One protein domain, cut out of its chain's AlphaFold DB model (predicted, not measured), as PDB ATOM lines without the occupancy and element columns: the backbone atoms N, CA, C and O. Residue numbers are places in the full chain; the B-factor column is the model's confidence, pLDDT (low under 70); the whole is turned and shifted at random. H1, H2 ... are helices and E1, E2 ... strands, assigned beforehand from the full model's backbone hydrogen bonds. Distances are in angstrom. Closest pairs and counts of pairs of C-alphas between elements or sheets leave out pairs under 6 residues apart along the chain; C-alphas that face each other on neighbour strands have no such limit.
ATOM      1  N   LEU A   3     146.650 135.132 171.056       97.50
ATOM      2  CA  LEU A   3     146.601 135.091 169.599       97.50
ATOM      3  C   LEU A   3     145.276 134.491 169.150       97.50
ATOM      4  O   LEU A   3     144.884 133.415 169.604       97.50
ATOM      5  N   VAL A   4     144.623 135.155 168.206       97.31
ATOM      6  CA  VAL A   4     143.477 134.624 167.465       97.31
ATOM      7  C   VAL A   4     143.805 134.686 165.987       97.31
ATOM      8  O   VAL A   4     144.324 135.692 165.519       97.31
ATOM      9  N   TRP A   5     143.551 133.615 165.238       97.62
ATOM     10  CA  TRP A   5     143.906 133.573 163.823       97.62
ATOM     11  C   TRP A   5     143.010 132.651 162.999       97.62
ATOM     12  O   TRP A   5     142.510 131.628 163.470       97.62
ATOM     13  N   LEU A   6     142.862 133.002 161.726       97.12
ATOM     14  CA  LEU A   6     142.229 132.191 160.697       97.12
ATOM     15  C   LEU A   6     143.129 132.207 159.458       97.12
ATOM     16  O   LEU A   6     143.111 133.193 158.709       97.12
ATOM     17  N   PRO A   7     143.904 131.129 159.215       95.94
ATOM     18  CA  PRO A   7     144.868 131.082 158.122       95.94
ATOM     19  C   PRO A   7     144.251 131.458 156.776       95.94
ATOM     20  O   PRO A   7     143.106 131.106 156.485       95.94
ATOM     21  N   LEU A   8     145.028 132.140 155.936       96.62
ATOM     22  CA  LEU A   8     144.622 132.453 154.570       96.62
ATOM     23  C   LEU A   8     144.535 131.167 153.747       96.62
ATOM     24  O   LEU A   8     145.545 130.500 153.506       96.62
ATOM     25  N   ASP A   9     143.328 130.808 153.327       95.31
ATOM     26  CA  ASP A   9     143.095 129.679 152.436       95.31
ATOM     27  C   ASP A   9     143.248 130.075 150.960       95.31
ATOM     28  O   ASP A   9     143.365 131.254 150.610       95.31
ATOM     29  N   ASP A  10     143.268 129.071 150.083       96.06
ATOM     30  CA  ASP A  10     143.464 129.282 148.647       96.06
ATOM     31  C   ASP A  10     142.353 130.157 148.050       96.06
ATOM     32  O   ASP A  10     142.621 130.984 147.184       96.06
ATOM     33  N   ARG A  11     141.114 130.028 148.548       95.38
ATOM     34  CA  ARG A  11     139.973 130.824 148.085       95.38
ATOM     35  C   ARG A  11     140.147 132.304 148.425       95.38
ATOM     36  O   ARG A  11     139.902 133.150 147.572       95.38
ATOM     37  N   THR A  12     140.568 132.614 149.649       95.81
ATOM     38  CA  THR A  12     140.824 133.988 150.100       95.81
ATOM     39  C   THR A  12     141.952 134.608 149.281       95.81
ATOM     40  O   THR A  12     141.809 135.722 148.779       95.81
ATOM     41  N   ILE A  13     143.053 133.871 149.099       97.06
ATOM     42  CA  ILE A  13     144.205 134.326 148.311       97.06
ATOM     43  C   ILE A  13     143.803 134.579 146.856       97.06
ATOM     44  O   ILE A  13     144.085 135.652 146.325       97.06
ATOM     45  N   ASP A  14     143.122 133.627 146.217       96.81
ATOM     46  CA  ASP A  14     142.690 133.757 144.825       96.81
ATOM     47  C   ASP A  14     141.721 134.935 144.645       96.81
ATOM     48  O   ASP A  14     141.836 135.672 143.665       96.81
ATOM     49  N   GLY A  15     140.825 135.168 145.612       96.75
ATOM     50  CA  GLY A  15     139.917 136.314 145.612       96.75
ATOM     51  C   GLY A  15     140.650 137.655 145.675       96.75
ATOM     52  O   GLY A  15     140.404 138.538 144.852       96.75
ATOM     53  N   VAL A  16     141.623 137.795 146.579       97.19
ATOM     54  CA  VAL A  16     142.436 139.020 146.686       97.19
ATOM     55  C   VAL A  16     143.285 139.247 145.431       97.19
ATOM     56  O   VAL A  16     143.380 140.373 144.941       97.19
ATOM     57  N   VAL A  17     143.865 138.189 144.857       96.75
ATOM     58  CA  VAL A  17     144.625 138.287 143.601       96.75
ATOM     59  C   VAL A  17     143.719 138.680 142.429       96.75
ATOM     60  O   VAL A  17     144.112 139.501 141.600       96.75
ATOM     61  N   ALA A  18     142.493 138.155 142.365       97.06
ATOM     62  CA  ALA A  18     141.507 138.553 141.364       97.06
ATOM     63  C   ALA A  18     141.097 140.026 141.518       97.06
ATOM     64  O   ALA A  18     141.040 140.743 140.516       97.06
ATOM     65  N   LEU A  19     140.899 140.511 142.750       97.06
ATOM     66  CA  LEU A  19     140.687 141.939 143.006       97.06
ATOM     67  C   LEU A  19     141.868 142.785 142.534       97.06
ATOM     68  O   LEU A  19     141.650 143.830 141.924       97.06
ATOM     69  N   ALA A  20     143.103 142.329 142.758       97.06
ATOM     70  CA  ALA A  20     144.305 143.020 142.294       97.06
ATOM     71  C   ALA A  20     144.386 143.108 140.753       97.06
ATOM     72  O   ALA A  20     144.979 144.031 140.197       97.06
ATOM     73  N   GLY A  21     143.765 142.167 140.041       95.56
ATOM     74  CA  GLY A  21     143.654 142.187 138.581       95.56
ATOM     75  C   GLY A  21     142.442 142.947 138.029       95.56
ATOM     76  O   GLY A  21     142.311 143.039 136.809       95.56
ATOM     77  N   SER A  22     141.550 143.453 138.885       96.81
ATOM     78  CA  SER A  22     140.234 143.978 138.494       96.81
ATOM     79  C   SER A  22     140.123 145.489 138.684       96.81
ATOM     80  O   SER A  22     140.758 146.067 139.557       96.81
ATOM     81  N   SER A  23     139.267 146.139 137.895       96.06
ATOM     82  CA  SER A  23     138.948 147.560 138.071       96.06
ATOM     83  C   SER A  23     138.077 147.793 139.307       96.06
ATOM     84  O   SER A  23     137.194 146.994 139.600       96.06
ATOM     85  N   TRP A  24     138.293 148.905 140.017       96.69
ATOM     86  CA  TRP A  24     137.515 149.288 141.209       96.69
ATOM     87  C   TRP A  24     136.740 150.589 141.002       96.69
ATOM     88  O   TRP A  24     136.451 151.320 141.953       96.69
ATOM     89  N   THR A  25     136.439 150.931 139.747       96.44
ATOM     90  CA  THR A  25     135.530 152.046 139.483       96.44
ATOM     91  C   THR A  25     134.155 151.722 140.056       96.44
ATOM     92  O   THR A  25     133.761 150.561 140.151       96.44
ATOM     93  N   ARG A  26     133.376 152.753 140.395       96.25
ATOM     94  CA  ARG A  26     132.016 152.566 140.918       96.25
ATOM     95  C   ARG A  26     131.139 151.666 140.034       96.25
ATOM     96  O   ARG A  26     130.277 150.980 140.559       96.25
ATOM     97  N   ALA A  27     131.343 151.682 138.715       97.00
ATOM     98  CA  ALA A  27     130.557 150.888 137.771       97.00
ATOM     99  C   ALA A  27     131.011 149.421 137.665       97.00
ATOM    100  O   ALA A  27     130.224 148.589 137.232       97.00
ATOM    101  N   GLU A  28     132.256 149.115 138.032       97.44
ATOM    102  CA  GLU A  28     132.878 147.793 137.849       97.44
ATOM    103  C   GLU A  28     133.131 147.072 139.184       97.44
ATOM    104  O   GLU A  28     133.574 145.927 139.197       97.44
ATOM    105  N   LEU A  29     132.840 147.729 140.311       97.56
ATOM    106  CA  LEU A  29     133.110 147.218 141.655       97.56
ATOM    107  C   LEU A  29     132.380 145.894 141.947       97.56
ATOM    108  O   LEU A  29     132.982 144.981 142.509       97.56
ATOM    109  N   ASP A  30     131.121 145.760 141.523       97.88
ATOM    110  CA  ASP A  30     130.354 144.519 141.693       97.88
ATOM    111  C   ASP A  30     130.962 143.367 140.879       97.88
ATOM    112  O   ASP A  30     131.107 142.254 141.384       97.88
ATOM    113  N   ASP A  31     131.367 143.640 139.635       97.81
ATOM    114  CA  ASP A  31     131.985 142.646 138.753       97.81
ATOM    115  C   ASP A  31     133.336 142.183 139.311       97.81
ATOM    116  O   ASP A  31     133.630 140.986 139.299       97.81
ATOM    117  N   ALA A  32     134.140 143.106 139.850       97.56
ATOM    118  CA  ALA A  32     135.401 142.789 140.515       97.56
ATOM    119  C   ALA A  32     135.193 141.895 141.748       97.56
ATOM    120  O   ALA A  32     135.916 140.915 141.932       97.56
ATOM    121  N   TRP A  33     134.180 142.195 142.566       97.69
ATOM    122  CA  TRP A  33     133.842 141.404 143.750       97.69
ATOM    123  C   TRP A  33     133.371 139.991 143.398       97.69
ATOM    124  O   TRP A  33     133.822 139.003 143.979       97.69
ATOM    125  N   VAL A  34     132.510 139.870 142.385       96.69
ATOM    126  CA  VAL A  34     132.049 138.568 141.890       96.69
ATOM    127  C   VAL A  34     133.200 137.782 141.256       96.69
ATOM    128  O   VAL A  34     133.300 136.571 141.466       96.69
ATOM    129  N   ALA A  35     134.101 138.444 140.524       95.75
ATOM    130  CA  ALA A  35     135.297 137.817 139.959       95.75
ATOM    131  C   ALA A  35     136.256 137.289 141.041       95.75
ATOM    132  O   ALA A  35     136.934 136.289 140.808       95.75
ATOM    133  N   ALA A  36     136.257 137.893 142.234       96.38
ATOM    134  CA  ALA A  36     136.960 137.387 143.414       96.38
ATOM    135  C   ALA A  36     136.320 136.122 144.025       96.38
ATOM    136  O   ALA A  36     136.870 135.522 144.947       96.38
ATOM    137  N   GLY A  37     135.169 135.680 143.508       95.75
ATOM    138  CA  GLY A  37     134.455 134.503 144.004       95.75
ATOM    139  C   GLY A  37     133.716 134.753 145.320       95.75
ATOM    140  O   GLY A  37     133.418 133.797 146.054       95.75
ATOM    141  N   TRP A  38     133.434 136.020 145.630       95.38
ATOM    142  CA  TRP A  38     132.725 136.436 146.832       95.38
ATOM    143  C   TRP A  38     131.266 136.775 146.518       95.38
ATOM    144  O   TRP A  38     130.967 137.349 145.465       95.38
ATOM    145  N   PRO A  39     130.327 136.377 147.392       93.88
ATOM    146  CA  PRO A  39     128.929 136.723 147.213       93.88
ATOM    147  C   PRO A  39     128.738 138.227 147.405       93.88
ATOM    148  O   PRO A  39     129.394 138.860 148.228       93.88
ATOM    149  N   LEU A  40     127.796 138.789 146.658       94.44
ATOM    150  CA  LEU A  40     127.315 140.137 146.917       94.44
ATOM    151  C   LEU A  40     126.585 140.196 148.276       94.44
ATOM    152  O   LEU A  40     125.846 139.255 148.599       94.44
ATOM    153  N   PRO A  41     126.736 141.286 149.049       89.88
ATOM    154  CA  PRO A  41     126.155 141.415 150.385       89.88
ATOM    155  C   PRO A  41     124.628 141.377 150.316       89.88
ATOM    156  O   PRO A  41     123.996 142.244 149.720       89.88
ATOM    157  N   GLU A  42     124.020 140.327 150.873       88.88
ATOM    158  CA  GLU A  42     122.569 140.075 150.790       88.88
ATOM    159  C   GLU A  42     122.010 140.100 149.347       88.88
ATOM    160  O   GLU A  42     120.829 140.370 149.122       88.88
ATOM    161  N   GLY A  43     122.857 139.826 148.346       87.06
ATOM    162  CA  GLY A  43     122.501 139.921 146.927       87.06
ATOM    163  C   GLY A  43     122.315 141.351 146.399       87.06
ATOM    164  O   GLY A  43     121.742 141.515 145.319       87.06
ATOM    165  N   ARG A  44     122.763 142.372 147.140       92.88
ATOM    166  CA  ARG A  44     122.726 143.794 146.765       92.88
ATOM    167  C   ARG A  44     124.020 144.234 146.079       92.88
ATOM    168  O   ARG A  44     125.048 143.579 146.198       92.88
ATOM    169  N   SER A  45     123.965 145.344 145.347       96.56
ATOM    170  CA  SER A  45     125.153 145.914 144.704       96.56
ATOM    171  C   SER A  45     126.168 146.357 145.758       96.56
ATOM    172  O   SER A  45     125.833 147.144 146.643       96.56
ATOM    173  N   LEU A  46     127.419 145.907 145.643       96.88
ATOM    174  CA  LEU A  46     128.502 146.348 146.523       96.88
ATOM    175  C   LEU A  46     128.738 147.855 146.368       96.88
ATOM    176  O   LEU A  46     128.956 148.558 147.350       96.88
ATOM    177  N   ALA A  47     128.641 148.376 145.144       97.00
ATOM    178  CA  ALA A  47     128.746 149.806 144.888       97.00
ATOM    179  C   ALA A  47     127.628 150.621 145.562       97.00
ATOM    180  O   ALA A  47     127.868 151.746 146.007       97.00
ATOM    181  N   GLU A  48     126.408 150.091 145.647       96.12
ATOM    182  CA  GLU A  48     125.326 150.758 146.381       96.12
ATOM    183  C   GLU A  48     125.577 150.757 147.892       96.12
ATOM    184  O   GLU A  48     125.372 151.791 148.526       96.12
ATOM    185  N   GLU A  49     126.089 149.662 148.459       97.06
ATOM    186  CA  GLU A  49     126.444 149.619 149.882       97.06
ATOM    187  C   GLU A  49     127.587 150.597 150.211       97.06
ATOM    188  O   GLU A  49     127.446 151.446 151.092       97.06
ATOM    189  N   VAL A  50     128.680 150.563 149.442       96.75
ATOM    190  CA  VAL A  50     129.869 151.399 149.687       96.75
ATOM    191  C   VAL A  50     129.583 152.888 149.488       96.75
ATOM    192  O   VAL A  50     129.897 153.707 150.350       96.75
ATOM    193  N   TYR A  51     128.992 153.268 148.352       95.56
ATOM    194  CA  TYR A  51     128.814 154.685 147.999       95.56
ATOM    195  C   TYR A  51     127.449 155.255 148.408       95.56
ATOM    196  O   TYR A  51     127.272 156.473 148.396       95.56
ATOM    197  N   GLY A  52     126.456 154.407 148.671       94.19
ATOM    198  CA  GLY A  52     125.096 154.816 149.028       94.19
ATOM    199  C   GLY A  52     124.800 154.659 150.516       94.19
ATOM    200  O   GLY A  52     124.281 155.594 151.126       94.19
ATOM    201  N   ALA A  53     125.129 153.499 151.091       94.25
ATOM    202  CA  ALA A  53     124.902 153.203 152.506       94.25
ATOM    203  C   ALA A  53     126.093 153.560 153.412       94.25
ATOM    204  O   ALA A  53     125.913 153.616 154.627       94.25
ATOM    205  N   ALA A  54     127.262 153.855 152.829       94.38
ATOM    206  CA  ALA A  54     128.519 154.069 153.549       94.38
ATOM    207  C   ALA A  54     128.918 152.859 154.415       94.38
ATOM    208  O   ALA A  54     129.434 153.021 155.520       94.38
ATOM    209  N   GLU A  55     128.657 151.652 153.907       95.88
ATOM    210  CA  GLU A  55     129.133 150.403 154.500       95.88
ATOM    211  C   GLU A  55     130.500 150.043 153.913       95.88
ATOM    212  O   GLU A  55     130.711 150.128 152.701       95.88
ATOM    213  N   TYR A  56     131.436 149.639 154.766       95.19
ATOM    214  CA  TYR A  56     132.821 149.385 154.368       95.19
ATOM    215  C   TYR A  56     133.331 148.027 154.824       95.19
ATOM    216  O   TYR A  56     134.487 147.724 154.560       95.19
ATOM    217  N   ARG A  57     132.513 147.203 155.479       95.44
ATOM    218  CA  ARG A  57     132.894 145.864 155.925       95.44
ATOM    219  C   ARG A  57     131.877 144.847 155.429       95.44
ATOM    220  O   ARG A  57     130.689 144.954 155.711       95.44
ATOM    221  N   PHE A  58     132.358 143.845 154.700       95.75
ATOM    222  CA  PHE A  58     131.501 142.873 154.026       95.75
ATOM    223  C   PHE A  58     131.960 141.449 154.295       95.75
ATOM    224  O   PHE A  58     133.134 141.131 154.118       95.75
ATOM    225  N   ASP A  59     131.023 140.584 154.665       93.69
ATOM    226  CA  ASP A  59     131.273 139.152 154.794       93.69
ATOM    227  C   ASP A  59     131.519 138.532 153.409       93.69
ATOM    228  O   ASP A  59     130.727 138.704 152.479       93.69
ATOM    229  N   VAL A  60     132.629 137.804 153.259       91.62
ATOM    230  CA  VAL A  60     132.972 137.065 152.025       91.62
ATOM    231  C   VAL A  60     132.678 135.567 152.148       91.62
ATOM    232  O   VAL A  60     132.523 134.858 151.145       91.62
ATOM    233  N   ASP A  61     132.555 135.101 153.388       88.12
ATOM    234  CA  ASP A  61     132.004 133.820 153.810       88.12
ATOM    235  C   ASP A  61     131.510 133.928 155.266       88.12
ATOM    236  O   ASP A  61     131.468 135.017 155.832       88.12
ATOM    237  N   ASP A  62     131.130 132.806 155.881       84.81
ATOM    238  CA  ASP A  62     130.575 132.772 157.244       84.81
ATOM    239  C   ASP A  62     131.585 133.171 158.344       84.81
ATOM    240  O   ASP A  62     131.238 133.215 159.528       84.81
ATOM    241  N   HIS A  63     132.859 133.365 157.996       87.69
ATOM    242  CA  HIS A  63     133.972 133.407 158.944       87.69
ATOM    243  C   HIS A  63     134.975 134.524 158.674       87.69
ATOM    244  O   HIS A  63     135.832 134.787 159.523       87.69
ATOM    245  N   ARG A  64     134.894 135.169 157.512       91.94
ATOM    246  CA  ARG A  64     135.811 136.212 157.083       91.94
ATOM    247  C   ARG A  64     135.039 137.385 156.505       91.94
ATOM    248  O   ARG A  64     134.164 137.225 155.655       91.94
ATOM    249  N   TRP A  65     135.452 138.574 156.916       93.50
ATOM    250  CA  TRP A  65     135.044 139.829 156.308       93.50
ATOM    251  C   TRP A  65     136.223 140.473 155.585       93.50
ATOM    252  O   TRP A  65     137.390 140.226 155.898       93.50
ATOM    253  N   VAL A  66     135.897 141.329 154.629       96.25
ATOM    254  CA  VAL A  66     136.829 142.205 153.928       96.25
ATOM    255  C   VAL A  66     136.371 143.638 154.138       96.25
ATOM    256  O   VAL A  66     135.197 143.961 153.954       96.25
ATOM    257  N   SER A  67     137.313 144.486 154.528       96.25
ATOM    258  CA  SER A  67     137.108 145.918 154.670       96.25
ATOM    259  C   SER A  67     137.519 146.649 153.394       96.25
ATOM    260  O   SER A  67     138.495 146.280 152.741       96.25
ATOM    261  N   VAL A  68     136.783 147.697 153.040       96.62
ATOM    262  CA  VAL A  68     137.018 148.566 151.883       96.62
ATOM    263  C   VAL A  68     137.723 149.833 152.354       96.62
ATOM    264  O   VAL A  68     137.203 150.572 153.187       96.62
ATOM    265  N   ALA A  69     138.900 150.108 151.800       94.62
ATOM    266  CA  ALA A  69     139.623 151.349 152.031       94.62
ATOM    267  C   ALA A  69     139.173 152.409 151.017       94.62
ATOM    268  O   ALA A  69     139.222 152.194 149.800       94.62
ATOM    269  N   MET A  70     138.759 153.567 151.529       93.94
ATOM    270  CA  MET A  70     138.201 154.672 150.752       93.94
ATOM    271  C   MET A  70     139.075 155.918 150.860       93.94
ATOM    272  O   MET A  70     139.572 156.253 151.933       93.94
ATOM    273  N   ARG A  71     139.188 156.656 149.757       91.44
ATOM    274  CA  ARG A  71     139.525 158.079 149.777       91.44
ATOM    275  C   ARG A  71     138.230 158.866 149.637       91.44
ATOM    276  O   ARG A  71     137.429 158.554 148.763       91.44
ATOM    277  N   PHE A  72     138.045 159.876 150.479       87.25
ATOM    278  CA  PHE A  72     136.898 160.780 150.441       87.25
ATOM    279  C   PHE A  72     137.379 162.117 149.871       87.25
ATOM    280  O   PHE A  72     138.273 162.727 150.448       87.25
ATOM    281  N   ASP A  73     136.806 162.538 148.742       85.38
ATOM    282  CA  ASP A  73     137.237 163.668 147.888       85.38
ATOM    283  C   ASP A  73     138.390 163.380 146.879       85.38
ATOM    284  O   ASP A  73     139.563 163.660 147.143       85.38
ATOM    285  N   PRO A  74     138.075 162.845 145.676       88.31
ATOM    286  CA  PRO A  74     136.789 162.258 145.299       88.31
ATOM    287  C   PRO A  74     136.601 160.887 145.957       88.31
ATOM    288  O   PRO A  74     137.585 160.188 146.200       88.31
ATOM    289  N   ASP A  75     135.340 160.506 146.182       92.12
ATOM    290  CA  ASP A  75     134.974 159.182 146.697       92.12
ATOM    291  C   ASP A  75     135.488 158.088 145.766       92.12
ATOM    292  O   ASP A  75     135.030 157.936 144.628       92.12
ATOM    293  N   GLU A  76     136.452 157.324 146.260       94.75
ATOM    294  CA  GLU A  76     137.115 156.290 145.488       94.75
ATOM    295  C   GLU A  76     137.569 155.142 146.383       94.75
ATOM    296  O   GLU A  76     138.225 155.354 147.404       94.75
ATOM    297  N   VAL A  77     137.290 153.912 145.944       96.31
ATOM    298  CA  VAL A  77     137.900 152.707 146.513       96.31
ATOM    299  C   VAL A  77     139.386 152.681 146.153       96.31
ATOM    300  O   VAL A  77     139.753 152.543 144.977       96.31
ATOM    301  N   ILE A  78     140.232 152.786 147.174       95.44
ATOM    302  CA  ILE A  78     141.697 152.765 147.068       95.44
ATOM    303  C   ILE A  78     142.309 151.438 147.512       95.44
ATOM    304  O   ILE A  78     143.486 151.194 147.243       95.44
ATOM    305  N   GLY A  79     141.522 150.562 148.133       97.12
ATOM    306  CA  GLY A  79     141.986 149.244 148.521       97.12
ATOM    307  C   GLY A  79     140.943 148.404 149.230       97.12
ATOM    308  O   GLY A  79     139.819 148.834 149.474       97.12
ATOM    309  N   PHE A  80     141.368 147.201 149.577       97.62
ATOM    310  CA  PHE A  80     140.651 146.260 150.414       97.62
ATOM    311  C   PHE A  80     141.638 145.621 151.377       97.62
ATOM    312  O   PHE A  80     142.810 145.449 151.032       97.62
ATOM    313  N   PHE A  81     141.175 145.225 152.554       96.19
ATOM    314  CA  PHE A  81     142.005 144.467 153.478       96.19
ATOM    315  C   PHE A  81     141.197 143.518 154.345       96.19
ATOM    316  O   PHE A  81     139.996 143.688 154.545       96.19
ATOM    317  N   LEU A  82     141.877 142.505 154.865       96.31
ATOM    318  CA  LEU A  82     141.325 141.575 155.836       96.31
ATOM    319  C   LEU A  82     142.401 141.175 156.840       96.31
ATOM    320  O   LEU A  82     143.542 140.903 156.461       96.31
ATOM    321  N   ALA A  83     142.022 141.110 158.112       96.12
ATOM    322  CA  ALA A  83     142.861 140.533 159.149       96.12
ATOM    323  C   ALA A  83     142.810 139.001 159.067       96.12
ATOM    324  O   ALA A  83     141.782 138.400 158.731       96.12
ATOM    325  N   PHE A  84     143.928 138.349 159.372       97.50
ATOM    326  CA  PHE A  84     143.999 136.891 159.484       97.50
ATOM    327  C   PHE A  84     144.648 136.416 160.786       97.50
ATOM    328  O   PHE A  84     144.562 135.227 161.094       97.50
ATOM    329  N   ALA A  85     145.260 137.317 161.553       97.94
ATOM    330  CA  ALA A  85     145.699 137.066 162.916       97.94
ATOM    331  C   ALA A  85     145.670 138.364 163.733       97.94
ATOM    332  O   ALA A  85     145.975 139.415 163.184       97.94
ATOM    333  N   THR A  86     145.361 138.261 165.023       97.44
ATOM    334  CA  THR A  86     145.385 139.360 165.997       97.44
ATOM    335  C   THR A  86     146.128 138.896 167.244       97.44
ATOM    336  O   THR A  86     145.795 137.845 167.800       97.44
ATOM    337  N   TYR A  87     147.116 139.669 167.683       97.50
ATOM    338  CA  TYR A  87     147.969 139.403 168.834       97.50
ATOM    339  C   TYR A  87     147.823 140.488 169.901       97.50
ATOM    340  O   TYR A  87     147.870 141.674 169.598       97.50
ATOM    341  N   LEU A  88     147.679 140.080 171.158       96.50
ATOM    342  CA  LEU A  88     147.578 140.962 172.319       96.50
ATOM    343  C   LEU A  88     148.722 140.664 173.296       96.50
ATOM    344  O   LEU A  88     148.809 139.554 173.836       96.50
ATOM    345  N   ASP A  89     149.566 141.661 173.562       93.25
ATOM    346  CA  ASP A  89     150.696 141.561 174.497       93.25
ATOM    347  C   ASP A  89     150.292 141.889 175.948       93.25
ATOM    348  O   ASP A  89     150.886 142.725 176.619       93.25
ATOM    349  N   GLU A  90     149.241 141.233 176.443       91.94
ATOM    350  CA  GLU A  90     148.840 141.295 177.856       91.94
ATOM    351  C   GLU A  90     149.266 140.010 178.559       91.94
ATOM    352  O   GLU A  90     148.891 138.926 178.126       91.94
ATOM    353  N   HIS A  91     150.060 140.075 179.626       86.06
ATOM    354  CA  HIS A  91     150.648 138.898 180.269       86.06
ATOM    355  C   HIS A  91     149.698 138.133 181.201       86.06
ATOM    356  O   HIS A  91     149.969 136.955 181.456       86.06
ATOM    357  N   ASP A  92     148.621 138.746 181.696       89.06
ATOM    358  CA  ASP A  92     147.615 138.054 182.508       89.06
ATOM    359  C   ASP A  92     146.568 137.346 181.618       89.06
ATOM    360  O   ASP A  92     145.757 138.007 180.973       89.06
ATOM    361  N   PRO A  93     146.533 135.999 181.558       84.25
ATOM    362  CA  PRO A  93     145.543 135.281 180.750       84.25
ATOM    363  C   PRO A  93     144.103 135.419 181.271       84.25
ATOM    364  O   PRO A  93     143.162 135.097 180.546       84.25
ATOM    365  N   GLU A  94     143.916 135.867 182.515       88.94
ATOM    366  CA  GLU A  94     142.598 136.132 183.097       88.94
ATOM    367  C   GLU A  94     142.124 137.575 182.850       88.94
ATOM    368  O   GLU A  94     140.985 137.920 183.210       88.94
ATOM    369  N   ASP A  95     142.959 138.401 182.211       93.88
ATOM    370  CA  ASP A  95     142.599 139.754 181.809       93.88
ATOM    371  C   ASP A  95     141.330 139.759 180.936       93.88
ATOM    372  O   ASP A  95     141.019 138.806 180.210       93.88
ATOM    373  N   GLU A  96     140.527 140.814 181.076       93.19
ATOM    374  CA  GLU A  96     139.267 140.945 180.348       93.19
ATOM    375  C   GLU A  96     139.483 141.021 178.838       93.19
ATOM    376  O   GLU A  96     138.770 140.326 178.110       93.19
ATOM    377  N   ASP A  97     140.512 141.733 178.382       92.38
ATOM    378  CA  ASP A  97     140.809 141.912 176.962       92.38
ATOM    379  C   ASP A  97     141.284 140.602 176.321       92.38
ATOM    380  O   ASP A  97     140.889 140.275 175.195       92.38
ATOM    381  N   VAL A  98     142.062 139.802 177.061       91.81
ATOM    382  CA  VAL A  98     142.487 138.456 176.638       91.81
ATOM    383  C   VAL A  98     141.285 137.529 176.499       91.81
ATOM    384  O   VAL A  98     141.118 136.875 175.463       91.81
ATOM    385  N   ARG A  99     140.419 137.475 177.519       92.94
ATOM    386  CA  ARG A  99     139.209 136.640 177.488       92.94
ATOM    387  C   ARG A  99     138.267 137.068 176.370       92.94
ATOM    388  O   ARG A  99     137.719 136.203 175.687       92.94
ATOM    389  N   GLU A 100     138.096 138.372 176.166       92.00
ATOM    390  CA  GLU A 100     137.283 138.912 175.083       92.00
ATOM    391  C   GLU A 100     137.840 138.494 173.722       92.00
ATOM    392  O   GLU A 100     137.101 137.907 172.930       92.00
ATOM    393  N   LEU A 101     139.137 138.717 173.471       91.94
ATOM    394  CA  LEU A 101     139.792 138.347 172.215       91.94
ATOM    395  C   LEU A 101     139.610 136.857 171.908       91.94
ATOM    396  O   LEU A 101     139.088 136.498 170.853       91.94
ATOM    397  N   VAL A 102     139.969 135.987 172.852       91.75
ATOM    398  CA  VAL A 102     139.872 134.528 172.684       91.75
ATOM    399  C   VAL A 102     138.425 134.079 172.482       91.75
ATOM    400  O   VAL A 102     138.170 133.189 171.672       91.75
ATOM    401  N   SER A 103     137.462 134.701 173.173       88.44
ATOM    402  CA  SER A 103     136.038 134.387 172.997       88.44
ATOM    403  C   SER A 103     135.490 134.826 171.637       88.44
ATOM    404  O   SER A 103     134.628 134.142 171.082       88.44
ATOM    405  N   ALA A 104     136.007 135.929 171.085       83.94
ATOM    406  CA  ALA A 104     135.651 136.421 169.761       83.94
ATOM    407  C   ALA A 104     136.210 135.516 168.650       83.94
ATOM    408  O   ALA A 104     135.570 135.358 167.612       83.94
ATOM    409  N   GLY A 105     137.350 134.862 168.891       76.75
ATOM    410  CA  GLY A 105     137.985 133.882 168.004       76.75
ATOM    411  C   GLY A 105     137.257 132.540 167.870       76.75
ATOM    412  O   GLY A 105     137.910 131.511 167.738       76.75
ATOM    413  N   GLY A 106     135.923 132.517 167.922       77.50
ATOM    414  CA  GLY A 106     135.122 131.300 167.786       77.50
ATOM    415  C   GLY A 106     135.397 130.526 166.490       77.50
ATOM    416  O   GLY A 106     135.859 131.079 165.493       77.50
ATOM    417  N   ALA A 107     135.078 129.226 166.487       77.44
ATOM    418  CA  ALA A 107     135.303 128.367 165.324       77.44
ATOM    419  C   ALA A 107     134.712 128.997 164.042       77.44
ATOM    420  O   ALA A 107     133.551 129.414 164.057       77.44
ATOM    421  N   PRO A 108     135.484 129.046 162.940       89.44
ATOM    422  CA  PRO A 108     136.714 128.297 162.660       89.44
ATOM    423  C   PRO A 108     138.011 129.005 163.063       89.44
ATOM    424  O   PRO A 108     139.087 128.463 162.799       89.44
ATOM    425  N   TRP A 109     137.937 130.199 163.654       94.06
ATOM    426  CA  TRP A 109     139.127 130.859 164.163       94.06
ATOM    427  C   TRP A 109     139.746 129.990 165.260       94.06
ATOM    428  O   TRP A 109     139.068 129.302 166.027       94.06
ATOM    429  N   SER A 110     141.069 129.944 165.248       95.81
ATOM    430  CA  SER A 110     141.857 129.335 166.307       95.81
ATOM    431  C   SER A 110     142.223 130.419 167.307       95.81
ATOM    432  O   SER A 110     142.442 131.565 166.919       95.81
ATOM    433  N   ALA A 111     142.284 130.056 168.582       95.94
ATOM    434  CA  ALA A 111     142.597 130.981 169.656       95.94
ATOM    435  C   ALA A 111     143.522 130.315 170.677       95.94
ATOM    436  O   ALA A 111     143.330 129.147 171.025       95.94
ATOM    437  N   ASP A 112     144.500 131.068 171.166       95.00
ATOM    438  CA  ASP A 112     145.421 130.652 172.217       95.00
ATOM    439  C   ASP A 112     145.716 131.839 173.148       95.00
ATOM    440  O   ASP A 112     146.299 132.841 172.739       95.00
ATOM    441  N   ALA A 113     145.298 131.715 174.410       94.94
ATOM    442  CA  ALA A 113     145.446 132.733 175.453       94.94
ATOM    443  C   ALA A 113     146.868 132.828 176.037       94.94
ATOM    444  O   ALA A 113     147.095 133.608 176.964       94.94
ATOM    445  N   LEU A 114     147.795 131.987 175.567       95.25
ATOM    446  CA  LEU A 114     149.190 131.934 176.011       95.25
ATOM    447  C   LEU A 114     150.185 132.035 174.846       95.25
ATOM    448  O   LEU A 114     151.389 131.887 175.069       95.25
ATOM    449  N   ALA A 115     149.699 132.290 173.629       96.44
ATOM    450  CA  ALA A 115     150.543 132.406 172.450       96.44
ATOM    451  C   ALA A 115     151.538 133.564 172.562       96.44
ATOM    452  O   ALA A 115     151.268 134.622 173.126       96.44
ATOM    453  N   THR A 116     152.709 133.351 171.985       96.88
ATOM    454  CA  THR A 116     153.845 134.269 171.985       96.88
ATOM    455  C   THR A 116     153.885 135.125 170.720       96.88
ATOM    456  O   THR A 116     153.326 134.757 169.686       96.88
ATOM    457  N   ARG A 117     154.631 136.238 170.764       97.00
ATOM    458  CA  ARG A 117     154.912 137.065 169.578       97.00
ATOM    459  C   ARG A 117     155.505 136.250 168.422       97.00
ATOM    460  O   ARG A 117     155.048 136.365 167.294       97.00
ATOM    461  N   ALA A 118     156.421 135.326 168.718       97.62
ATOM    462  CA  ALA A 118     157.004 134.443 167.706       97.62
ATOM    463  C   ALA A 118     155.959 133.554 166.999       97.62
ATOM    464  O   ALA A 118     156.115 133.226 165.825       97.62
ATOM    465  N   GLU A 119     154.886 133.157 167.690       98.25
ATOM    466  CA  GLU A 119     153.793 132.389 167.083       98.25
ATOM    467  C   GLU A 119     152.877 133.249 166.215       98.25
ATOM    468  O   GLU A 119     152.310 132.720 165.258       98.25
ATOM    469  N   PHE A 120     152.751 134.545 166.522       98.25
ATOM    470  CA  PHE A 120     152.094 135.537 165.669       98.25
ATOM    471  C   PHE A 120     152.913 135.811 164.401       98.25
ATOM    472  O   PHE A 120     152.376 135.697 163.298       98.25
ATOM    473  N   ASP A 121     154.220 136.049 164.534       98.50
ATOM    474  CA  ASP A 121     155.129 136.259 163.395       98.50
ATOM    475  C   ASP A 121     155.165 135.029 162.476       98.50
ATOM    476  O   ASP A 121     155.132 135.149 161.250       98.50
ATOM    477  N   ALA A 122     155.097 133.823 163.047       98.44
ATOM    478  CA  ALA A 122     154.977 132.595 162.267       98.44
ATOM    479  C   ALA A 122     153.706 132.559 161.392       98.44
ATOM    480  O   ALA A 122     153.749 132.002 160.294       98.44
ATOM    481  N   ARG A 123     152.583 133.168 161.813       98.38
ATOM    482  CA  ARG A 123     151.375 133.264 160.962       98.38
ATOM    483  C   ARG A 123     151.593 134.183 159.777       98.38
ATOM    484  O   ARG A 123     151.110 133.880 158.685       98.38
ATOM    485  N   HIS A 124     152.316 135.281 159.981       98.50
ATOM    486  CA  HIS A 124     152.722 136.155 158.890       98.50
ATOM    487  C   HIS A 124     153.612 135.394 157.897       98.50
ATOM    488  O   HIS A 124     153.320 135.376 156.703       98.50
ATOM    489  N   ASP A 125     154.628 134.674 158.373       98.50
ATOM    490  CA  ASP A 125     155.542 133.921 157.505       98.50
ATOM    491  C   ASP A 125     154.837 132.786 156.737       98.50
ATOM    492  O   ASP A 125     155.097 132.570 155.549       98.50
ATOM    493  N   GLU A 126     153.888 132.092 157.373       98.56
ATOM    494  CA  GLU A 126     153.019 131.109 156.712       98.56
ATOM    495  C   GLU A 126     152.201 131.746 155.577       98.56
ATOM    496  O   GLU A 126     152.095 131.175 154.484       98.56
ATOM    497  N   ALA A 127     151.636 132.934 155.809       98.50
ATOM    498  CA  ALA A 127     150.898 133.688 154.802       98.50
ATOM    499  C   ALA A 127     151.808 134.137 153.644       98.50
ATOM    500  O   ALA A 127     151.439 133.971 152.476       98.50
ATOM    501  N   VAL A 128     153.019 134.626 153.945       98.69
ATOM    502  CA  VAL A 128     154.019 135.013 152.937       98.69
ATOM    503  C   VAL A 128     154.389 133.824 152.063       98.69
ATOM    504  O   VAL A 128     154.406 133.948 150.838       98.69
ATOM    505  N   ALA A 129     154.628 132.652 152.653       98.50
ATOM    506  CA  ALA A 129     154.956 131.445 151.903       98.50
ATOM    507  C   ALA A 129     153.823 131.029 150.947       98.50
ATOM    508  O   ALA A 129     154.083 130.659 149.798       98.50
ATOM    509  N   ARG A 130     152.561 131.132 151.386       98.31
ATOM    510  CA  ARG A 130     151.390 130.832 150.545       98.31
ATOM    511  C   ARG A 130     151.253 131.800 149.371       98.31
ATOM    512  O   ARG A 130     151.081 131.351 148.239       98.31
ATOM    513  N   LEU A 131     151.374 133.107 149.609       98.31
ATOM    514  CA  LEU A 131     151.333 134.095 148.526       98.31
ATOM    515  C   LEU A 131     152.527 133.967 147.585       98.31
ATOM    516  O   LEU A 131     152.351 134.058 146.373       98.31
ATOM    517  N   THR A 132     153.710 133.649 148.109       98.44
ATOM    518  CA  THR A 132     154.904 133.392 147.293       98.44
ATOM    519  C   THR A 132     154.693 132.209 146.349       98.44
ATOM    520  O   THR A 132     155.038 132.279 145.170       98.44
ATOM    521  N   ALA A 133     154.040 131.140 146.815       97.69
ATOM    522  CA  ALA A 133     153.683 130.005 145.962       97.69
ATOM    523  C   ALA A 133     152.695 130.377 144.835       97.69
ATOM    524  O   ALA A 133     152.632 129.676 143.823       97.69
ATOM    525  N   ARG A 134     151.929 131.464 144.996       97.25
ATOM    526  CA  ARG A 134     150.905 131.919 144.044       97.25
ATOM    527  C   ARG A 134     151.402 132.999 143.080       97.25
ATOM    528  O   ARG A 134     151.081 132.940 141.897       97.25
ATOM    529  N   LEU A 135     152.173 133.963 143.582       97.62
ATOM    530  CA  LEU A 135     152.598 135.177 142.874       97.62
ATOM    531  C   LEU A 135     154.099 135.209 142.541       97.62
ATOM    532  O   LEU A 135     154.536 136.090 141.801       97.62
ATOM    533  N   GLY A 136     154.886 134.256 143.046       98.31
ATOM    534  CA  GLY A 136     156.348 134.302 143.004       98.31
ATOM    535  C   GLY A 136     156.935 135.128 144.151       98.31
ATOM    536  O   GLY A 136     156.230 135.498 145.087       98.31
ATOM    537  N   GLU A 137     158.237 135.408 144.094       98.38
ATOM    538  CA  GLU A 137     158.929 136.151 145.155       98.38
ATOM    539  C   GLU A 137     158.335 137.560 145.359       98.38
ATOM    540  O   GLU A 137     158.000 138.237 144.376       98.38
ATOM    541  N   PRO A 138     158.214 138.029 146.615       98.38
ATOM    542  CA  PRO A 138     157.827 139.404 146.897       98.38
ATOM    543  C   PRO A 138     158.843 140.386 146.306       98.38
ATOM    544  O   PRO A 138     160.046 140.134 146.251       98.38
ATOM    545  N   HIS A 139     158.349 141.543 145.876       97.88
ATOM    546  CA  HIS A 139     159.193 142.610 145.340       97.88
ATOM    547  C   HIS A 139     159.885 143.399 146.458       97.88
ATOM    548  O   HIS A 139     160.968 143.944 146.252       97.88
ATOM    549  N   VAL A 140     159.249 143.468 147.630       96.94
ATOM    550  CA  VAL A 140     159.776 144.091 148.845       96.94
ATOM    551  C   VAL A 140     159.442 143.199 150.030       96.94
ATOM    552  O   VAL A 140     158.323 142.705 150.137       96.94
ATOM    553  N   VAL A 141     160.414 143.039 150.922       97.94
ATOM    554  CA  VAL A 141     160.258 142.477 152.266       97.94
ATOM    555  C   VAL A 141     160.972 143.421 153.219       97.94
ATOM    556  O   VAL A 141     162.033 143.951 152.875       97.94
ATOM    557  N   GLY A 142     160.404 143.652 154.393       96.62
ATOM    558  CA  GLY A 142     161.039 144.495 155.389       96.62
ATOM    559  C   GLY A 142     160.325 144.459 156.726       96.62
ATOM    560  O   GLY A 142     159.496 143.587 156.987       96.62
ATOM    561  N   THR A 143     160.692 145.432 157.550       97.00
ATOM    562  CA  THR A 143     160.208 145.567 158.916       97.00
ATOM    563  C   THR A 143     159.985 147.050 159.220       97.00
ATOM    564  O   THR A 143     160.746 147.890 158.731       97.00
ATOM    565  N   HIS A 144     158.926 147.357 159.962       95.25
ATOM    566  CA  HIS A 144     158.663 148.649 160.603       95.25
ATOM    567  C   HIS A 144     159.560 148.841 161.835       95.25
ATOM    568  O   HIS A 144     160.070 147.859 162.377       95.25
ATOM    569  N   ASP A 145     159.711 150.068 162.332       90.50
ATOM    570  CA  ASP A 145     160.479 150.329 163.558       90.50
ATOM    571  C   ASP A 145     159.938 149.582 164.801       90.50
ATOM    572  O   ASP A 145     160.723 149.196 165.668       90.50
ATOM    573  N   ASP A 146     158.635 149.274 164.844       89.56
ATOM    574  CA  ASP A 146     157.991 148.460 165.900       89.56
ATOM    575  C   ASP A 146     158.099 146.938 165.668       89.56
ATOM    576  O   ASP A 146     157.292 146.144 166.151       89.56
ATOM    577  N   GLU A 147     159.085 146.509 164.877       93.69
ATOM    578  CA  GLU A 147     159.337 145.102 164.542       93.69
ATOM    579  C   GLU A 147     158.170 144.411 163.801       93.69
ATOM    580  O   GLU A 147     158.101 143.184 163.738       93.69
ATOM    581  N   TRP A 148     157.256 145.174 163.194       97.25
ATOM    582  CA  TRP A 148     156.194 144.627 162.343       97.25
ATOM    583  C   TRP A 148     156.721 144.245 160.967       97.25
ATOM    584  O   TRP A 148     157.337 145.052 160.275       97.25
ATOM    585  N   HIS A 149     156.466 143.010 160.557       98.25
ATOM    586  CA  HIS A 149     156.918 142.463 159.287       98.25
ATOM    587  C   HIS A 149     155.979 142.841 158.141       98.25
ATOM    588  O   HIS A 149     154.760 142.939 158.313       98.25
ATOM    589  N   HIS A 150     156.543 142.973 156.938       98.56
ATOM    590  CA  HIS A 150     155.759 143.100 155.715       98.56
ATOM    591  C   HIS A 150     156.408 142.437 154.503       98.56
ATOM    592  O   HIS A 150     157.633 142.339 154.383       98.56
ATOM    593  N   ALA A 151     155.564 142.056 153.548       98.62
ATOM    594  CA  ALA A 151     155.940 141.615 152.213       98.62
ATOM    595  C   ALA A 151     154.942 142.148 151.177       98.62
ATOM    596  O   ALA A 151     153.734 142.123 151.402       98.62
ATOM    597  N   ALA A 152     155.434 142.610 150.027       98.44
ATOM    598  CA  ALA A 152     154.600 143.196 148.980       98.44
ATOM    599  C   ALA A 152     154.890 142.606 147.595       98.44
ATOM    600  O   ALA A 152     156.043 142.471 147.174       98.44
ATOM    601  N   TRP A 153     153.824 142.330 146.846       98.25
ATOM    602  CA  TRP A 153     153.846 141.891 145.453       98.25
ATOM    603  C   TRP A 153     153.181 142.935 144.571       98.25
ATOM    604  O   TRP A 153     152.096 143.420 144.887       98.25
ATOM    605  N   ARG A 154     153.795 143.241 143.428       96.62
ATOM    606  CA  ARG A 154     153.161 144.074 142.409       96.62
ATOM    607  C   ARG A 154     152.285 143.227 141.494       96.62
ATOM    608  O   ARG A 154     152.750 142.242 140.923       96.62
ATOM    609  N   VAL A 155     151.044 143.666 141.305       95.56
ATOM    610  CA  VAL A 155     150.076 143.088 140.371       95.56
ATOM    611  C   VAL A 155     149.494 144.235 139.545       95.56
ATOM    612  O   VAL A 155     148.568 144.915 139.968       95.56
ATOM    613  N   GLY A 156     150.092 144.499 138.379       92.88
ATOM    614  CA  GLY A 156     149.711 145.640 137.541       92.88
ATOM    615  C   GLY A 156     149.929 146.989 138.243       92.88
ATOM    616  O   GLY A 156     151.044 147.303 138.663       92.88
ATOM    617  N   ASP A 157     148.855 147.766 138.349       94.19
ATOM    618  CA  ASP A 157     148.731 149.069 139.027       94.19
ATOM    619  C   ASP A 157     148.302 148.941 140.504       94.19
ATOM    620  O   ASP A 157     147.755 149.874 141.100       94.19
ATOM    621  N   ARG A 158     148.511 147.765 141.104       96.62
ATOM    622  CA  ARG A 158     148.166 147.473 142.498       96.62
ATOM    623  C   ARG A 158     149.281 146.724 143.211       96.62
ATOM    624  O   ARG A 158     150.132 146.079 142.586       96.62
ATOM    625  N   LEU A 159     149.240 146.783 144.538       97.81
ATOM    626  CA  LEU A 159     150.020 145.926 145.421       97.81
ATOM    627  C   LEU A 159     149.104 144.956 146.144       97.81
ATOM    628  O   LEU A 159     148.040 145.344 146.613       97.81
ATOM    629  N   VAL A 160     149.569 143.721 146.276       98.44
ATOM    630  CA  VAL A 160     149.109 142.789 147.304       98.44
ATOM    631  C   VAL A 160     150.146 142.847 148.418       98.44
ATOM    632  O   VAL A 160     151.332 142.676 148.142       98.44
ATOM    633  N   VAL A 161     149.732 143.131 149.649       98.56
ATOM    634  CA  VAL A 161     150.642 143.358 150.779       98.56
ATOM    635  C   VAL A 161     150.210 142.505 151.960       98.56
ATOM    636  O   VAL A 161     149.059 142.558 152.375       98.56
ATOM    637  N   LEU A 162     151.138 141.737 152.518       98.56
ATOM    638  CA  LEU A 162     151.022 141.237 153.881       98.56
ATOM    639  C   LEU A 162     151.765 142.203 154.784       98.56
ATOM    640  O   LEU A 162     152.915 142.533 154.499       98.56
ATOM    641  N   ALA A 163     151.107 142.673 155.834       98.12
ATOM    642  CA  ALA A 163     151.713 143.569 156.801       98.12
ATOM    643  C   ALA A 163     151.149 143.295 158.189       98.12
ATOM    644  O   ALA A 163     149.948 143.057 158.343       98.12
ATOM    645  N   GLN A 164     152.030 143.332 159.180       98.31
ATOM    646  CA  GLN A 164     151.647 143.507 160.570       98.31
ATOM    647  C   GLN A 164     151.460 145.002 160.871       98.31
ATOM    648  O   GLN A 164     152.072 145.852 160.219       98.31
ATOM    649  N   GLY A 165     150.604 145.325 161.831       96.25
ATOM    650  CA  GLY A 165     150.349 146.700 162.242       96.25
ATOM    651  C   GLY A 165     149.384 146.784 163.412       96.25
ATOM    652  O   GLY A 165     148.886 145.774 163.895       96.25
ATOM    653  N   GLU A 166     149.094 148.003 163.837       94.19
ATOM    654  CA  GLU A 166     148.163 148.286 164.924       94.19
ATOM    655  C   GLU A 166     146.723 147.834 164.605       94.19
ATOM    656  O   GLU A 166     146.194 148.080 163.516       94.19
ATOM    657  N   ASN A 167     146.050 147.223 165.581       90.75
ATOM    658  CA  ASN A 167     144.617 146.952 165.529       90.75
ATOM    659  C   ASN A 167     143.832 148.186 166.016       90.75
ATOM    660  O   ASN A 167     143.683 148.439 167.218       90.75
ATOM    661  N   PHE A 168     143.283 148.945 165.067       84.56
ATOM    662  CA  PHE A 168     142.489 150.141 165.369       84.56
ATOM    663  C   PHE A 168     141.115 149.831 165.985       84.56
ATOM    664  O   PHE A 168     140.600 150.647 166.751       84.56
ATOM    665  N   ASP A 169     140.544 148.649 165.723       82.62
ATOM    666  CA  ASP A 169     139.275 148.204 166.326       82.62
ATOM    667  C   ASP A 169     139.402 148.034 167.857       82.62
ATOM    668  O   ASP A 169     138.408 148.110 168.583       82.62
ATOM    669  N   ARG A 170     140.630 147.852 168.360       84.06
ATOM    670  CA  ARG A 170     140.981 147.714 169.780       84.06
ATOM    671  C   ARG A 170     141.812 148.883 170.308       84.06
ATOM    672  O   ARG A 170     142.575 148.707 171.255       84.06
ATOM    673  N   TYR A 171     141.665 150.074 169.724       84.31
ATOM    674  CA  TYR A 171     142.342 151.301 170.175       84.31
ATOM    675  C   TYR A 171     143.872 151.164 170.299       84.31
ATOM    676  O   TYR A 171     144.470 151.792 171.173       84.31
ATOM    677  N   GLY A 172     144.488 150.312 169.477       85.44
ATOM    678  CA  GLY A 172     145.935 150.115 169.486       85.44
ATOM    679  C   GLY A 172     146.491 149.193 170.553       85.44
ATOM    680  O   GLY A 172     147.701 149.112 170.731       85.44
ATOM    681  N   MET A 173     145.629 148.490 171.285       88.62
ATOM    682  CA  MET A 173     146.071 147.569 172.335       88.62
ATOM    683  C   MET A 173     146.552 146.221 171.782       88.62
ATOM    684  O   MET A 173     147.127 145.430 172.521       88.62
ATOM    685  N   ALA A 174     146.300 145.941 170.504       94.88
ATOM    686  CA  ALA A 174     146.657 144.696 169.839       94.88
ATOM    687  C   ALA A 174     147.303 144.977 168.479       94.88
ATOM    688  O   ALA A 174     147.094 146.040 167.896       94.88
ATOM    689  N   ASP A 175     148.008 143.979 167.960       97.31
ATOM    690  CA  ASP A 175     148.586 143.975 166.622       97.31
ATOM    691  C   ASP A 175     147.789 143.035 165.716       97.31
ATOM    692  O   ASP A 175     147.462 141.917 166.111       97.31
ATOM    693  N   ASP A 176     147.526 143.440 164.479       97.38
ATOM    694  CA  ASP A 176     146.959 142.589 163.438       97.38
ATOM    695  C   ASP A 176     148.009 142.200 162.403       97.38
ATOM    696  O   ASP A 176     148.884 142.983 162.051       97.38
ATOM    697  N   ALA A 177     147.874 140.996 161.853       98.25
ATOM    698  CA  ALA A 177     148.455 140.629 160.574       98.25
ATOM    699  C   ALA A 177     147.347 140.660 159.516       98.25
ATOM    700  O   ALA A 177     146.345 139.938 159.609       98.25
ATOM    701  N   CYS A 178     147.542 141.500 158.504       98.06
ATOM    702  CA  CYS A 178     146.544 141.818 157.496       98.06
ATOM    703  C   CYS A 178     147.043 141.504 156.087       98.06
ATOM    704  O   CYS A 178     148.214 141.701 155.758       98.06
ATOM    705  N   LEU A 179     146.122 141.050 155.240       98.50
ATOM    706  CA  LEU A 179     146.294 140.980 153.796       98.50
ATOM    707  C   LEU A 179     145.571 142.165 153.163       98.50
ATOM    708  O   LEU A 179     144.350 142.272 153.256       98.50
ATOM    709  N   TRP A 180     146.331 143.017 152.492       98.31
ATOM    710  CA  TRP A 180     145.867 144.192 151.776       98.31
ATOM    711  C   TRP A 180     145.962 143.979 150.269       98.31
ATOM    712  O   TRP A 180     146.897 143.354 149.765       98.31
ATOM    713  N   VAL A 181     145.036 144.585 149.537       98.12
ATOM    714  CA  VAL A 181     145.202 144.909 148.124       98.12
ATOM    715  C   VAL A 181     144.906 146.386 147.935       98.12
ATOM    716  O   VAL A 181     143.835 146.864 148.290       98.12
ATOM    717  N   VAL A 182     145.865 147.133 147.405       97.31
ATOM    718  CA  VAL A 182     145.833 148.602 147.386       97.31
ATOM    719  C   VAL A 182     146.303 149.129 146.042       97.31
ATOM    720  O   VAL A 182     147.140 148.511 145.382       97.31
ATOM    721  N   ARG A 183     145.751 150.264 145.608       95.12
ATOM    722  CA  ARG A 183     146.208 150.928 144.381       95.12
ATOM    723  C   ARG A 183     147.622 151.454 144.560       95.12
ATOM    724  O   ARG A 183     147.921 152.063 145.580       95.12
ATOM    725  N   HIS A 184     148.465 151.252 143.555       94.50
ATOM    726  CA  HIS A 184     149.825 151.777 143.540       94.50
ATOM    727  C   HIS A 184     150.328 151.873 142.108       94.50
ATOM    728  O   HIS A 184     150.476 150.856 141.423       94.50
ATOM    729  N   GLU A 185     150.622 153.088 141.656       90.31
ATOM    730  CA  GLU A 185     150.956 153.313 140.252       90.31
ATOM    731  C   GLU A 185     152.177 152.464 139.830       90.31
ATOM    732  O   GLU A 185     153.125 152.286 140.613       90.31
ATOM    733  N   PRO A 186     152.197 151.910 138.600       89.06
ATOM    734  CA  PRO A 186     153.272 151.026 138.138       89.06
ATOM    735  C   PRO A 186     154.676 151.629 138.266       89.06
ATOM    736  O   PRO A 186     155.623 150.923 138.615       89.06
ATOM    737  N   ASP A 187     154.785 152.937 138.032       88.50
ATOM    738  CA  ASP A 187     156.053 153.670 138.002       88.50
ATOM    739  C   ASP A 187     156.468 154.228 139.374       88.50
ATOM    740  O   ASP A 187     157.578 154.745 139.523       88.50
ATOM    741  N   GLN A 188     155.606 154.129 140.392       91.19
ATOM    742  CA  GLN A 188     155.936 154.590 141.737       91.19
ATOM    743  C   GLN A 188     156.866 153.595 142.447       91.19
ATOM    744  O   GLN A 188     156.615 152.380 142.407       91.19
ATOM    745  N   PRO A 189     157.912 154.079 143.148       93.06
ATOM    746  CA  PRO A 189     158.728 153.242 144.021       93.06
ATOM    747  C   PRO A 189     157.853 152.467 145.004       93.06
ATOM    748  O   PRO A 189     156.833 152.969 145.468       93.06
ATOM    749  N   LEU A 190     158.239 151.231 145.311       94.31
ATOM    750  CA  LEU A 190     157.531 150.446 146.314       94.31
ATOM    751  C   LEU A 190     157.882 150.982 147.710       94.31
ATOM    752  O   LEU A 190     159.075 151.058 148.022       94.31
ATOM    753  N   PRO A 191     156.890 151.357 148.535       94.38
ATOM    754  CA  PRO A 191     157.154 151.776 149.903       94.38
ATOM    755  C   PRO A 191     157.644 150.586 150.746       94.38
ATOM    756  O   PRO A 191     157.368 149.425 150.441       94.38
ATOM    757  N   THR A 192     158.407 150.872 151.800       95.62
ATOM    758  CA  THR A 192     158.930 149.874 152.748       95.62
ATOM    759  C   THR A 192     159.077 150.491 154.139       95.62
ATOM    760  O   THR A 192     159.191 151.712 154.252       95.62
ATOM    761  N   GLY A 193     159.089 149.652 155.175       94.25
ATOM    762  CA  GLY A 193     159.175 150.059 156.582       94.25
ATOM    763  C   GLY A 193     158.070 151.050 156.932       94.25
ATOM    764  O   GLY A 193     156.932 150.895 156.486       94.25
ATOM    765  N   ASP A 194     158.429 152.120 157.631       94.25
ATOM    766  CA  ASP A 194     157.521 153.202 158.034       94.25
ATOM    767  C   ASP A 194     156.776 153.840 156.861       94.25
ATOM    768  O   ASP A 194     155.608 154.195 156.987       94.25
ATOM    769  N   ALA A 195     157.405 153.932 155.685       95.06
ATOM    770  CA  ALA A 195     156.738 154.477 154.505       95.06
ATOM    771  C   ALA A 195     155.612 153.561 154.001       95.06
ATOM    772  O   ALA A 195     154.634 154.054 153.444       95.06
ATOM    773  N   LEU A 196     155.739 152.238 154.173       95.38
ATOM    774  CA  LEU A 196     154.657 151.307 153.843       95.38
ATOM    775  C   LEU A 196     153.545 151.381 154.885       95.38
ATOM    776  O   LEU A 196     152.382 151.435 154.499       95.38
ATOM    777  N   TYR A 197     153.893 151.416 156.172       94.31
ATOM    778  CA  TYR A 197     152.910 151.563 157.244       94.31
ATOM    779  C   TYR A 197     152.082 152.847 157.068       94.31
ATOM    780  O   TYR A 197     150.861 152.776 156.949       94.31
ATOM    781  N   ALA A 198     152.744 153.998 156.905       92.69
ATOM    782  CA  ALA A 198     152.086 155.280 156.652       92.69
ATOM    783  C   ALA A 198     151.172 155.218 155.414       92.69
ATOM    784  O   ALA A 198     150.010 155.621 155.464       92.69
ATOM    785  N   PHE A 199     151.663 154.632 154.317       93.12
ATOM    786  CA  PHE A 199     150.879 154.435 153.098       93.12
ATOM    787  C   PHE A 199     149.598 153.614 153.332       93.12
ATOM    788  O   PHE A 199     148.534 154.006 152.851       93.12
ATOM    789  N   LEU A 200     149.669 152.509 154.085       93.31
ATOM    790  CA  LEU A 200     148.497 151.685 154.416       93.31
ATOM    791  C   LEU A 200     147.522 152.404 155.363       93.31
ATOM    792  O   LEU A 200     146.312 152.213 155.247       93.31
ATOM    793  N   CYS A 201     148.021 153.284 156.232       90.12
ATOM    794  CA  CYS A 201     147.211 154.163 157.080       90.12
ATOM    795  C   CYS A 201     146.578 155.347 156.324       90.12
ATOM    796  O   CYS A 201     145.861 156.150 156.923       90.12
ATOM    797  N   GLY A 202     146.801 155.458 155.011       85.38
ATOM    798  CA  GLY A 202     146.223 156.508 154.177       85.38
ATOM    799  C   GLY A 202     147.037 157.801 154.140       85.38
ATOM    800  O   GLY A 202     146.584 158.773 153.525       85.38
TER     801      GLY A 202
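Overview. This is residues 3 to 202 of the 207 residues of an uncharacterized protein of Saccharothrix sp. NRRL B-16348 (UniProt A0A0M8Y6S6). A twisted antiparallel sheet of nine strands makes the body, with the long helix H5 and the shorter H1 over one face and short H6 crossing the opposite face. The longest strand, E4, runs through the sheet; H2 and H3 lie out beyond the part near its first residues, while H4 covers short E1 and E5 near its last. The printed part has 200 residues, with six named helices and nine named strands in the order E1 H1 H2 H3 E2 E3 E4 H4 E5 H5 E6 E7 E8 E9 H6, and its class is mixed, helices and strands. It is compact, with a radius of gyration of the C-alphas of 16.6 A and spans of 49 by 38 by 33 A.

Along the chain. E1, residues 3 to 5, begins at C-alpha 3 (146.601, 135.091, 169.599). H1 is residues 10 to 20, H2 29 to 35, H3 46 to 53, E2 57 to 59 and E3 65 to 71. E4, residues 76 to 88, is 32.6 A long and bends by 66 degrees at residue 85. H4 is residues 96 to 104 and E5 110 to 112. H5, residues 117 to 135, begins at (154.912, 137.065, 169.578) and is 26.9 A long. E6 is residues 140 to 143, E7 149 to 155, E8 158 to 166 and E9 175 to 183. H6, residues 194 to 200, ends at (148.497, 151.685, 154.416).

Arrangement. The sheet is branched: E1 and E3 lie on one side of E4, E9 on the other side. N 86 and O 4 are 2.8 A apart, N 67 and O 81 2.8 A, and N 80 and O 181 2.8 A. E2, E3 and E4 form a meander, each strand the antiparallel neighbour of the one before, as do E6, E7, E8 and E9. E5 is an edge strand beside E1. H5 is on the sheet, on the same face as H1; the closest C-alphas of H5 and E8 are Val 128 and Leu 162, 7.0 A. H6 is on the opposite face, over E8 at a height over the sheet of 8.2 A, and runs across the strands. H4 is only just over E1, with 3 of its C-alphas falling there. H2, not on the sheet, touches H1 and H3; C-alphas Asp 30 and Leu 46 of H2 and H3 are closest, 5.5 A. In the six helices every O i to N i+4 pair is within hydrogen-bond range.

Size, cuts and confidence. The C-alphas of Glu 94 and Asp 187, the two farthest apart, are 50.2 A apart. The printed part has no cut and no long link. No printed residue is under 70; the mean pLDDT of the printed part is 94.5.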